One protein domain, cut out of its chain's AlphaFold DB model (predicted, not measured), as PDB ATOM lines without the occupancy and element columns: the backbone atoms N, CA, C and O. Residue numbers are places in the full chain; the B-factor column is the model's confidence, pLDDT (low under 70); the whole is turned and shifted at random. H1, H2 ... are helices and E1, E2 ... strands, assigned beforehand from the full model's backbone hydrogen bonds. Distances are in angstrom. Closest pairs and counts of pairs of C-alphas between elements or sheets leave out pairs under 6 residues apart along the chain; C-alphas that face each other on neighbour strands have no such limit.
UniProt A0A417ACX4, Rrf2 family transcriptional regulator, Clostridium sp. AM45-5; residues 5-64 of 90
ATOM      1  N   SER A   5      36.135  71.361 -24.482       89.50
ATOM      2  CA  SER A   5      36.424  71.311 -25.921       89.50
ATOM      3  C   SER A   5      35.159  71.495 -26.757       89.50
ATOM      4  O   SER A   5      35.167  72.280 -27.699       89.50
ATOM      5  N   GLU A   6      34.062  70.842 -26.368       91.81
ATOM      6  CA  GLU A   6      32.757  71.017 -27.020       91.81
ATOM      7  C   GLU A   6      32.249  72.456 -26.873       91.81
ATOM      8  O   GLU A   6      31.864  73.071 -27.862       91.81
ATOM      9  N   LEU A   7      32.323  73.039 -25.667       91.75
ATOM     10  CA  LEU A   7      31.936  74.441 -25.453       91.75
ATOM     11  C   LEU A   7      32.786  75.421 -26.268       91.75
ATOM     12  O   LEU A   7      32.260  76.399 -26.784       91.75
ATOM     13  N   SER A   8      34.091  75.173 -26.358       92.50
ATOM     14  CA  SER A   8      35.036  75.984 -27.133       92.50
ATOM     15  C   SER A   8      34.665  76.009 -28.619       92.50
ATOM     16  O   SER A   8      34.628  77.078 -29.229       92.50
ATOM     17  N   GLN A   9      34.312  74.846 -29.174       93.44
ATOM     18  CA  GLN A   9      33.902  74.705 -30.568       93.44
ATOM     19  C   GLN A   9      32.544  75.367 -30.841       93.44
ATOM     20  O   GLN A   9      32.443  76.172 -31.764       93.44
ATOM     21  N   GLU A  10      31.529  75.090 -30.020       93.94
ATOM     22  CA  GLU A  10      30.175  75.633 -30.210       93.94
ATOM     23  C   GLU A  10      30.121  77.156 -30.050       93.94
ATOM     24  O   GLU A  10      29.468  77.856 -30.819       93.94
ATOM     25  N   LEU A  11      30.835  77.693 -29.059       90.88
ATOM     26  CA  LEU A  11      30.850  79.128 -28.776       90.88
ATOM     27  C   LEU A  11      31.929  79.880 -29.566       90.88
ATOM     28  O   LEU A  11      32.020  81.100 -29.440       90.88
ATOM     29  N   SER A  12      32.755  79.177 -30.349       93.12
ATOM     30  CA  SER A  12      33.888  79.751 -31.088       93.12
ATOM     31  C   SER A  12      34.787  80.641 -30.214       93.12
ATOM     32  O   SER A  12      35.240  81.709 -30.629       93.12
ATOM     33  N   VAL A  13      35.048  80.208 -28.978       92.62
ATOM     34  CA  VAL A  13      35.919  80.906 -28.019       92.62
ATOM     35  C   VAL A  13      37.067  79.998 -27.601       92.62
ATOM     36  O   VAL A  13      36.855  78.804 -27.422       92.62
ATOM     37  N   PRO A  14      38.278  80.531 -27.366       93.19
ATOM     38  CA  PRO A  14      39.408  79.711 -26.952       93.19
ATOM     39  C   PRO A  14      39.100  78.885 -25.699       93.19
ATOM     40  O   PRO A  14      38.560  79.402 -24.718       93.19
ATOM     41  N   SER A  15      39.545  77.626 -25.672       90.00
ATOM     42  CA  SER A  15      39.344  76.720 -24.527       90.00
ATOM     43  C   SER A  15      39.909  77.281 -23.214       90.00
ATOM     44  O   SER A  15      39.412  76.964 -22.138       90.00
ATOM     45  N   SER A  16      40.917  78.157 -23.288       91.38
ATOM     46  CA  SER A  16      41.497  78.872 -22.142       91.38
ATOM     47  C   SER A  16      40.582  79.959 -21.556       91.38
ATOM     48  O   SER A  16      40.789  80.398 -20.422       91.38
ATOM     49  N   TYR A  17      39.568  80.401 -22.304       91.56
ATOM     50  CA  TYR A  17      38.594  81.403 -21.876       91.56
ATOM     51  C   TYR A  17      37.401  80.782 -21.142       91.56
ATOM     52  O   TYR A  17      36.895  81.382 -20.193       91.56
ATOM     53  N   ILE A  18      37.010  79.555 -21.502       91.94
ATOM     54  CA  ILE A  18      35.887  78.839 -20.881       91.94
ATOM     55  C   ILE A  18      35.990  78.809 -19.342       91.94
ATOM     56  O   ILE A  18      35.034  79.248 -18.703       91.94
ATOM     57  N   PRO A  19      37.130  78.429 -18.715       90.62
ATOM     58  CA  PRO A  19      37.270  78.450 -17.257       90.62
ATOM     59  C   PRO A  19      37.019  79.822 -16.620       90.62
ATOM     60  O   PRO A  19      36.581  79.896 -15.475       90.62
ATOM     61  N   LYS A  20      37.291  80.923 -17.334       90.25
ATOM     62  CA  LYS A  20      37.085  82.284 -16.814       90.25
ATOM     63  C   LYS A  20      35.598  82.606 -16.688       90.25
ATOM     64  O   LYS A  20      35.188  83.162 -15.670       90.25
ATOM     65  N   ILE A  21      34.799  82.226 -17.687       90.56
ATOM     66  CA  ILE A  21      33.342  82.418 -17.682       90.56
ATOM     67  C   ILE A  21      32.693  81.456 -16.679       90.56
ATOM     68  O   ILE A  21      31.937  81.867 -15.797       90.56
ATOM     69  N   THR A  22      33.021  80.166 -16.780       91.69
ATOM     70  CA  THR A  22      32.384  79.112 -15.982       91.69
ATOM     71  C   THR A  22      32.705  79.234 -14.497       91.69
ATOM     72  O   THR A  22      31.881  78.851 -13.670       91.69
ATOM     73  N   LYS A  23      33.841  79.835 -14.119       92.06
ATOM     74  CA  LYS A  23      34.163  80.126 -12.715       92.06
ATOM     75  C   LYS A  23      33.107  81.010 -12.046       92.06
ATOM     76  O   LYS A  23      32.664  80.666 -10.952       92.06
ATOM     77  N   LYS A  24      32.673  82.095 -12.699       91.94
ATOM     78  CA  LYS A  24      31.638  82.997 -12.158       91.94
ATOM     79  C   LYS A  24      30.288  82.283 -12.035       91.94
ATOM     80  O   LYS A  24      29.657  82.315 -10.983       91.94
ATOM     81  N   LEU A  25      29.906  81.531 -13.069       91.88
ATOM     82  CA  LEU A  25      28.668  80.743 -13.080       91.88
ATOM     83  C   LEU A  25      28.662  79.624 -12.022       91.88
ATOM     84  O   LEU A  25      27.624  79.344 -11.417       91.88
ATOM     85  N   LYS A  26      29.816  78.988 -11.772       92.88
ATOM     86  CA  LYS A  26      29.997  77.981 -10.714       92.88
ATOM     87  C   LYS A  26      29.850  78.613  -9.332       92.88
ATOM     88  O   LYS A  26      29.174  78.046  -8.482       92.88
ATOM     89  N   GLN A  27      30.447  79.786  -9.115       91.31
ATOM     90  CA  GLN A  27      30.324  80.533  -7.855       91.31
ATOM     91  C   GLN A  27      28.878  80.964  -7.576       91.31
ATOM     92  O   GLN A  27      28.435  80.886  -6.437       91.31
ATOM     93  N   ALA A  28      28.117  81.325  -8.613       90.44
ATOM     94  CA  ALA A  28      26.684  81.613  -8.509       90.44
ATOM     95  C   ALA A  28      25.795  80.358  -8.350       90.44
ATOM     96  O   ALA A  28      24.567  80.460  -8.259       90.44
ATOM     97  N   GLY A  29      26.391  79.160  -8.356       91.81
ATOM     98  CA  GLY A  29      25.675  77.890  -8.251       91.81
ATOM     99  C   GLY A  29      24.748  77.608  -9.436       91.81
ATOM    100  O   GLY A  29      23.790  76.855  -9.284       91.81
ATOM    101  N   ILE A  30      24.988  78.231 -10.595       92.69
ATOM    102  CA  ILE A  30      24.203  78.020 -11.822       92.69
ATOM    103  C   ILE A  30      24.672  76.748 -12.530       92.69
ATOM    104  O   ILE A  30      23.858  76.005 -13.077       92.69
ATOM    105  N   ILE A  31      25.975  76.462 -12.473       93.94
ATOM    106  CA  ILE A  31      26.579  75.263 -13.058       93.94
ATOM    107  C   ILE A  31      27.404  74.485 -12.029       93.94
ATOM    108  O   ILE A  31      27.933  75.041 -11.067       93.94
ATOM    109  N   LYS A  32      27.555  73.188 -12.274       92.12
ATOM    110  CA  LYS A  32      28.510  72.292 -11.624       92.12
ATOM    111  C   LYS A  32      29.632  71.991 -12.610       92.12
ATOM    112  O   LYS A  32      29.378  71.777 -13.792       92.12
ATOM    113  N   ALA A  33      30.862  71.978 -12.109       91.00
ATOM    114  CA  ALA A  33      32.035  71.549 -12.858       91.00
ATOM    115  C   ALA A  33      32.565  70.260 -12.227       91.00
ATOM    116  O   ALA A  33      32.784  70.234 -11.014       91.00
ATOM    117  N   CYS A  34      32.766  69.226 -13.040       89.31
ATOM    118  CA  CYS A  34      33.425  67.986 -12.643       89.31
ATOM    119  C   CYS A  34      34.783  67.881 -13.334       89.31
ATOM    120  O   CYS A  34      34.902  68.160 -14.526       89.31
ATOM    121  N   GLU A  35      35.791  67.460 -12.581       84.06
ATOM    122  CA  GLU A  35      37.145  67.226 -13.081       84.06
ATOM    123  C   GLU A  35      37.329  65.743 -13.443       84.06
ATOM    124  O   GLU A  35      36.653  64.873 -12.892       84.06
ATOM    125  N   GLY A  36      38.227  65.452 -14.390       80.38
ATOM    126  CA  GLY A  36      38.565  64.091 -14.825       80.38
ATOM    127  C   GLY A  36      38.299  63.810 -16.308       80.38
ATOM    128  O   GLY A  36      37.873  64.682 -17.061       80.38
ATOM    129  N   ILE A  37      38.544  62.562 -16.728       73.94
ATOM    130  CA  ILE A  37      38.485  62.096 -18.133       73.94
ATOM    131  C   ILE A  37      37.073  62.223 -18.735       73.94
ATOM    132  O   ILE A  37      36.921  62.441 -19.932       73.94
ATOM    133  N   LYS A  38      36.035  62.127 -17.896       74.62
ATOM    134  CA  LYS A  38      34.627  62.395 -18.244       74.62
ATOM    135  C   LYS A  38      34.105  63.684 -17.594       74.62
ATOM    136  O   LYS A  38      32.912  63.814 -17.336       74.62
ATOM    137  N   GLY A  39      35.019  64.585 -17.244       83.94
ATOM    138  CA  GLY A  39      34.708  65.868 -16.633       83.94
ATOM    139  C   GLY A  39      34.045  66.834 -17.614       83.94
ATOM    140  O   GLY A  39      33.949  66.587 -18.816       83.94
ATOM    141  N   GLY A  40      33.585  67.962 -17.088       89.81
ATOM    142  CA  GLY A  40      32.883  68.975 -17.861       89.81
ATOM    143  C   GLY A  40      31.940  69.801 -17.004       89.81
ATOM    144  O   GLY A  40      31.995  69.782 -15.771       89.81
ATOM    145  N   TYR A  41      31.056  70.526 -17.675       92.88
ATOM    146  CA  TYR A  41      30.084  71.411 -17.060       92.88
ATOM    147  C   TYR A  41      28.668  70.859 -17.216       92.88
ATOM    148  O   TYR A  41      28.302  70.247 -18.225       92.88
ATOM    149  N   GLN A  42      27.855  71.077 -16.192       92.50
ATOM    150  CA  GLN A  42      26.440  70.738 -16.181       92.50
ATOM    151  C   GLN A  42      25.662  71.853 -15.491       92.50
ATOM    152  O   GLN A  42      26.145  72.433 -14.522       92.50
ATOM    153  N   ILE A  43      24.449  72.136 -15.956       92.88
ATOM    154  CA  ILE A  43      23.539  73.041 -15.254       92.88
ATOM    155  C   ILE A  43      23.217  72.447 -13.864       92.88
ATOM    156  O   ILE A  43      22.892  71.268 -13.733       92.88
ATOM    157  N   ALA A  44      23.333  73.261 -12.816       91.94
ATOM    158  CA  ALA A  44      23.104  72.862 -11.428       91.94
ATOM    159  C   ALA A  44      21.649  73.043 -10.970       91.94
ATOM    160  O   ALA A  44      21.218  72.350 -10.049       91.94
ATOM    161  N   LYS A  45      20.930  73.990 -11.584       88.75
ATOM    162  CA  LYS A  45      19.545  74.373 -11.273       88.75
ATOM    163  C   LYS A  45      18.602  73.952 -12.402       88.75
ATOM    164  O   LYS A  45      19.032  73.729 -13.524       88.75
ATOM    165  N   GLN A  46      17.310  73.856 -12.133       90.75
ATOM    166  CA  GLN A  46      16.351  73.701 -13.226       90.75
ATOM    167  C   GLN A  46      16.304  74.988 -14.072       90.75
ATOM    168  O   GLN A  46      16.409  76.071 -13.488       90.75
ATOM    169  N   PRO A  47      16.188  74.904 -15.409       87.50
ATOM    170  CA  PRO A  47      16.235  76.073 -16.286       87.50
ATOM    171  C   PRO A  47      15.120  77.085 -15.992       87.50
ATOM    172  O   PRO A  47      15.345  78.282 -16.138       87.50
ATOM    173  N   GLU A  48      13.977  76.641 -15.464       92.00
ATOM    174  CA  GLU A  48      12.871  77.510 -15.039       92.00
ATOM    175  C   GLU A  48      13.245  78.399 -13.837       92.00
ATOM    176  O   GLU A  48      12.636  79.441 -13.614       92.00
ATOM    177  N   ASN A  49      14.275  78.009 -13.080       90.88
ATOM    178  CA  ASN A  49      14.783  78.725 -11.909       90.88
ATOM    179  C   ASN A  49      16.045  79.553 -12.209       90.88
ATOM    180  O   ASN A  49      16.693  80.040 -11.280       90.88
ATOM    181  N   ILE A  50      16.444  79.674 -13.479       91.81
ATOM    182  CA  ILE A  50      17.594  80.483 -13.894       91.81
ATOM    183  C   ILE A  50      17.056  81.737 -14.574       91.81
ATOM    184  O   ILE A  50      16.660  81.703 -15.738       91.81
ATOM    185  N   SER A  51      17.046  82.860 -13.854       92.00
ATOM    186  CA  SER A  51      16.647  84.132 -14.449       92.00
ATOM    187  C   SER A  51      17.820  84.794 -15.173       92.00
ATOM    188  O   SER A  51      18.982  84.663 -14.776       92.00
ATOM    189  N   LEU A  52      17.521  85.582 -16.210       90.00
ATOM    190  CA  LEU A  52      18.533  86.392 -16.896       90.00
ATOM    191  C   LEU A  52      19.247  87.347 -15.923       90.00
ATOM    192  O   LEU A  52      20.448  87.583 -16.045       90.00
ATOM    193  N   ARG A  53      18.519  87.851 -14.918       89.31
ATOM    194  CA  ARG A  53      19.074  88.699 -13.862       89.31
ATOM    195  C   ARG A  53      20.162  87.977 -13.072       89.31
ATOM    196  O   ARG A  53      21.194  88.586 -12.825       89.31
ATOM    197  N   ASP A  54      19.970  86.706 -12.725       89.25
ATOM    198  CA  ASP A  54      20.966  85.928 -11.974       89.25
ATOM    199  C   ASP A  54      22.262  85.749 -12.770       89.25
ATOM    200  O   ASP A  54      23.359  85.859 -12.221       89.25
ATOM    201  N   VAL A  55      22.137  85.518 -14.081       90.88
ATOM    202  CA  VAL A  55      23.290  85.401 -14.980       90.88
ATOM    203  C   VAL A  55      24.031  86.735 -15.063       90.88
ATOM    204  O   VAL A  55      25.233  86.772 -14.813       90.88
ATOM    205  N   ILE A  56      23.329  87.841 -15.318       91.12
ATOM    206  CA  ILE A  56      23.955  89.169 -15.425       91.12
ATOM    207  C   ILE A  56      24.600  89.585 -14.098       91.12
ATOM    208  O   ILE A  56      25.738  90.042 -14.084       91.12
ATOM    209  N   SER A  57      23.907  89.390 -12.974       88.50
ATOM    210  CA  SER A  57      24.414  89.747 -11.644       88.50
ATOM    211  C   SER A  57      25.630  88.927 -11.211       88.50
ATOM    212  O   SER A  57      26.353  89.364 -10.322       88.50
ATOM    213  N   CYS A  58      25.871  87.751 -11.802       89.56
ATOM    214  CA  CYS A  58      27.083  86.982 -11.520       89.56
ATOM    215  C   CYS A  58      28.238  87.278 -12.485       89.56
ATOM    216  O   CYS A  58      29.398  87.083 -12.115       89.56
ATOM    217  N   THR A  59      27.959  87.737 -13.709       87.69
ATOM    218  CA  THR A  59      28.999  88.098 -14.680       87.69
ATOM    219  C   THR A  59      29.500  89.522 -14.489       87.69
ATOM    220  O   THR A  59      30.715  89.735 -14.544       87.69
ATOM    221  N   GLU A  60      28.601  90.460 -14.205       84.94
ATOM    222  CA  GLU A  60      28.883  91.886 -14.050       84.94
ATOM    223  C   GLU A  60      28.898  92.299 -12.576       84.94
ATOM    224  O   GLU A  60      28.115  91.814 -11.764       84.94
ATOM    225  N   SER A  61      29.787  93.226 -12.216       78.19
ATOM    226  CA  SER A  61      29.880  93.763 -10.850       78.19
ATOM    227  C   SER A  61      28.828  94.831 -10.546       78.19
ATOM    228  O   SER A  61      28.521  95.083  -9.383       78.19
ATOM    229  N   THR A  62      28.285  95.476 -11.579       81.50
ATOM    230  CA  THR A  62      27.274  96.528 -11.471       81.50
ATOM    231  C   THR A  62      26.141  96.275 -12.460       81.50
ATOM    232  O   THR A  62      26.352  95.718 -13.533       81.50
ATOM    233  N   MET A  63      24.925  96.699 -12.109       80.56
ATOM    234  CA  MET A  63      23.793  96.737 -13.048       80.56
ATOM    235  C   MET A  63      23.676  98.093 -13.760       80.56
ATOM    236  O   MET A  63      22.720  98.332 -14.497       80.56
ATOM    237  N   ALA A  64      24.619  99.007 -13.515       79.62
ATOM    238  CA  ALA A  64      24.683 100.283 -14.200       79.62
ATOM    239  C   ALA A  64      25.090 100.064 -15.662       79.62
ATOM    240  O   ALA A  64      26.157  99.534 -15.953       79.62
TER     241      ALA A  64
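Overview. This is residues 5 to 64 of the 90 residues of the protein "Rrf2 family transcriptional regulator" of Clostridium sp. AM45-5 (UniProt A0A417ACX4). A ten-residue helix, H2, lies at the middle of a small elongated domain, with the two-stranded hairpin E1 and E2 beside it and a second helix, H3, packed crosswise on its other side. A third helix, H1, lies by the first residue of H2, and the length runs from the turn of the hairpin, at Ile 37, to the last printed residue, Ala 64. The printed part has 60 residues, with three named helices and two named strands in the order H1, H2, E1, E2, H3; the strands are antiparallel and the class is mixed, helices and strands. It is only just compact, close to loose, with a radius of gyration of the C-alphas of 12.4 A, and the C-alphas span 37 by 23 by 18 A.

Along the chain. H1 holds residues 5 to 11, 10.0 A from first to last C-alpha, and begins at C-alpha 5 at (36.424, 71.311, -25.921). H2, residues 18 to 27, is 14.3 A long, with C-alpha 18 at (35.887, 78.839, -20.881). E1 holds residues 31 to 34, 10.0 A, and E2 residues 40 to 43, 10.5 A. H3, residues 52 to 59, is 10.8 A long and ends at C-alpha 59 at (28.999, 88.098, -14.680).

Arrangement. H1 and H2 are close but not clearly touching, the closest C-alphas being those of Ser 8 and Ile 18, 6.9 A apart. Their lines stand about perpendicular, at 90 degrees. The closest C-alphas of H2 and E1 are those of Leu 25 and Ile 31, 5.9 A apart. H2 and E2 are near each other, with 5 pairs of C-alphas within 10 A. E1 and E2 form a hairpin, antiparallel at 153 degrees; N 32 and O 42 are 2.8 A apart and N 40 and O 34 2.9 A, both within hydrogen-bond range. H2 and H3 touch, the closest C-alphas being those of Lys 24 and Cys 58, 6.1 A apart. They run opposite ways at a steep tilt of 68 degrees, only just short of about perpendicular. H1 is apart from E1, E2 and H3, and E1 is apart from H3. In H1 and H3 every O i to N i+4 pair is within hydrogen-bond range, and in H2 5 of 6 are.

Size, cuts and confidence. The two C-alphas farthest apart are those of Ile 37 and Ala 64, 40.8 A. The printed part has no cut. The links from H2 to E1 and from E1 to E2 are tight, those from H1 to H2 and from E2 to H3 are short, and no link is long. The mean pLDDT of the printed part is 89.4, and no printed residue is under 70.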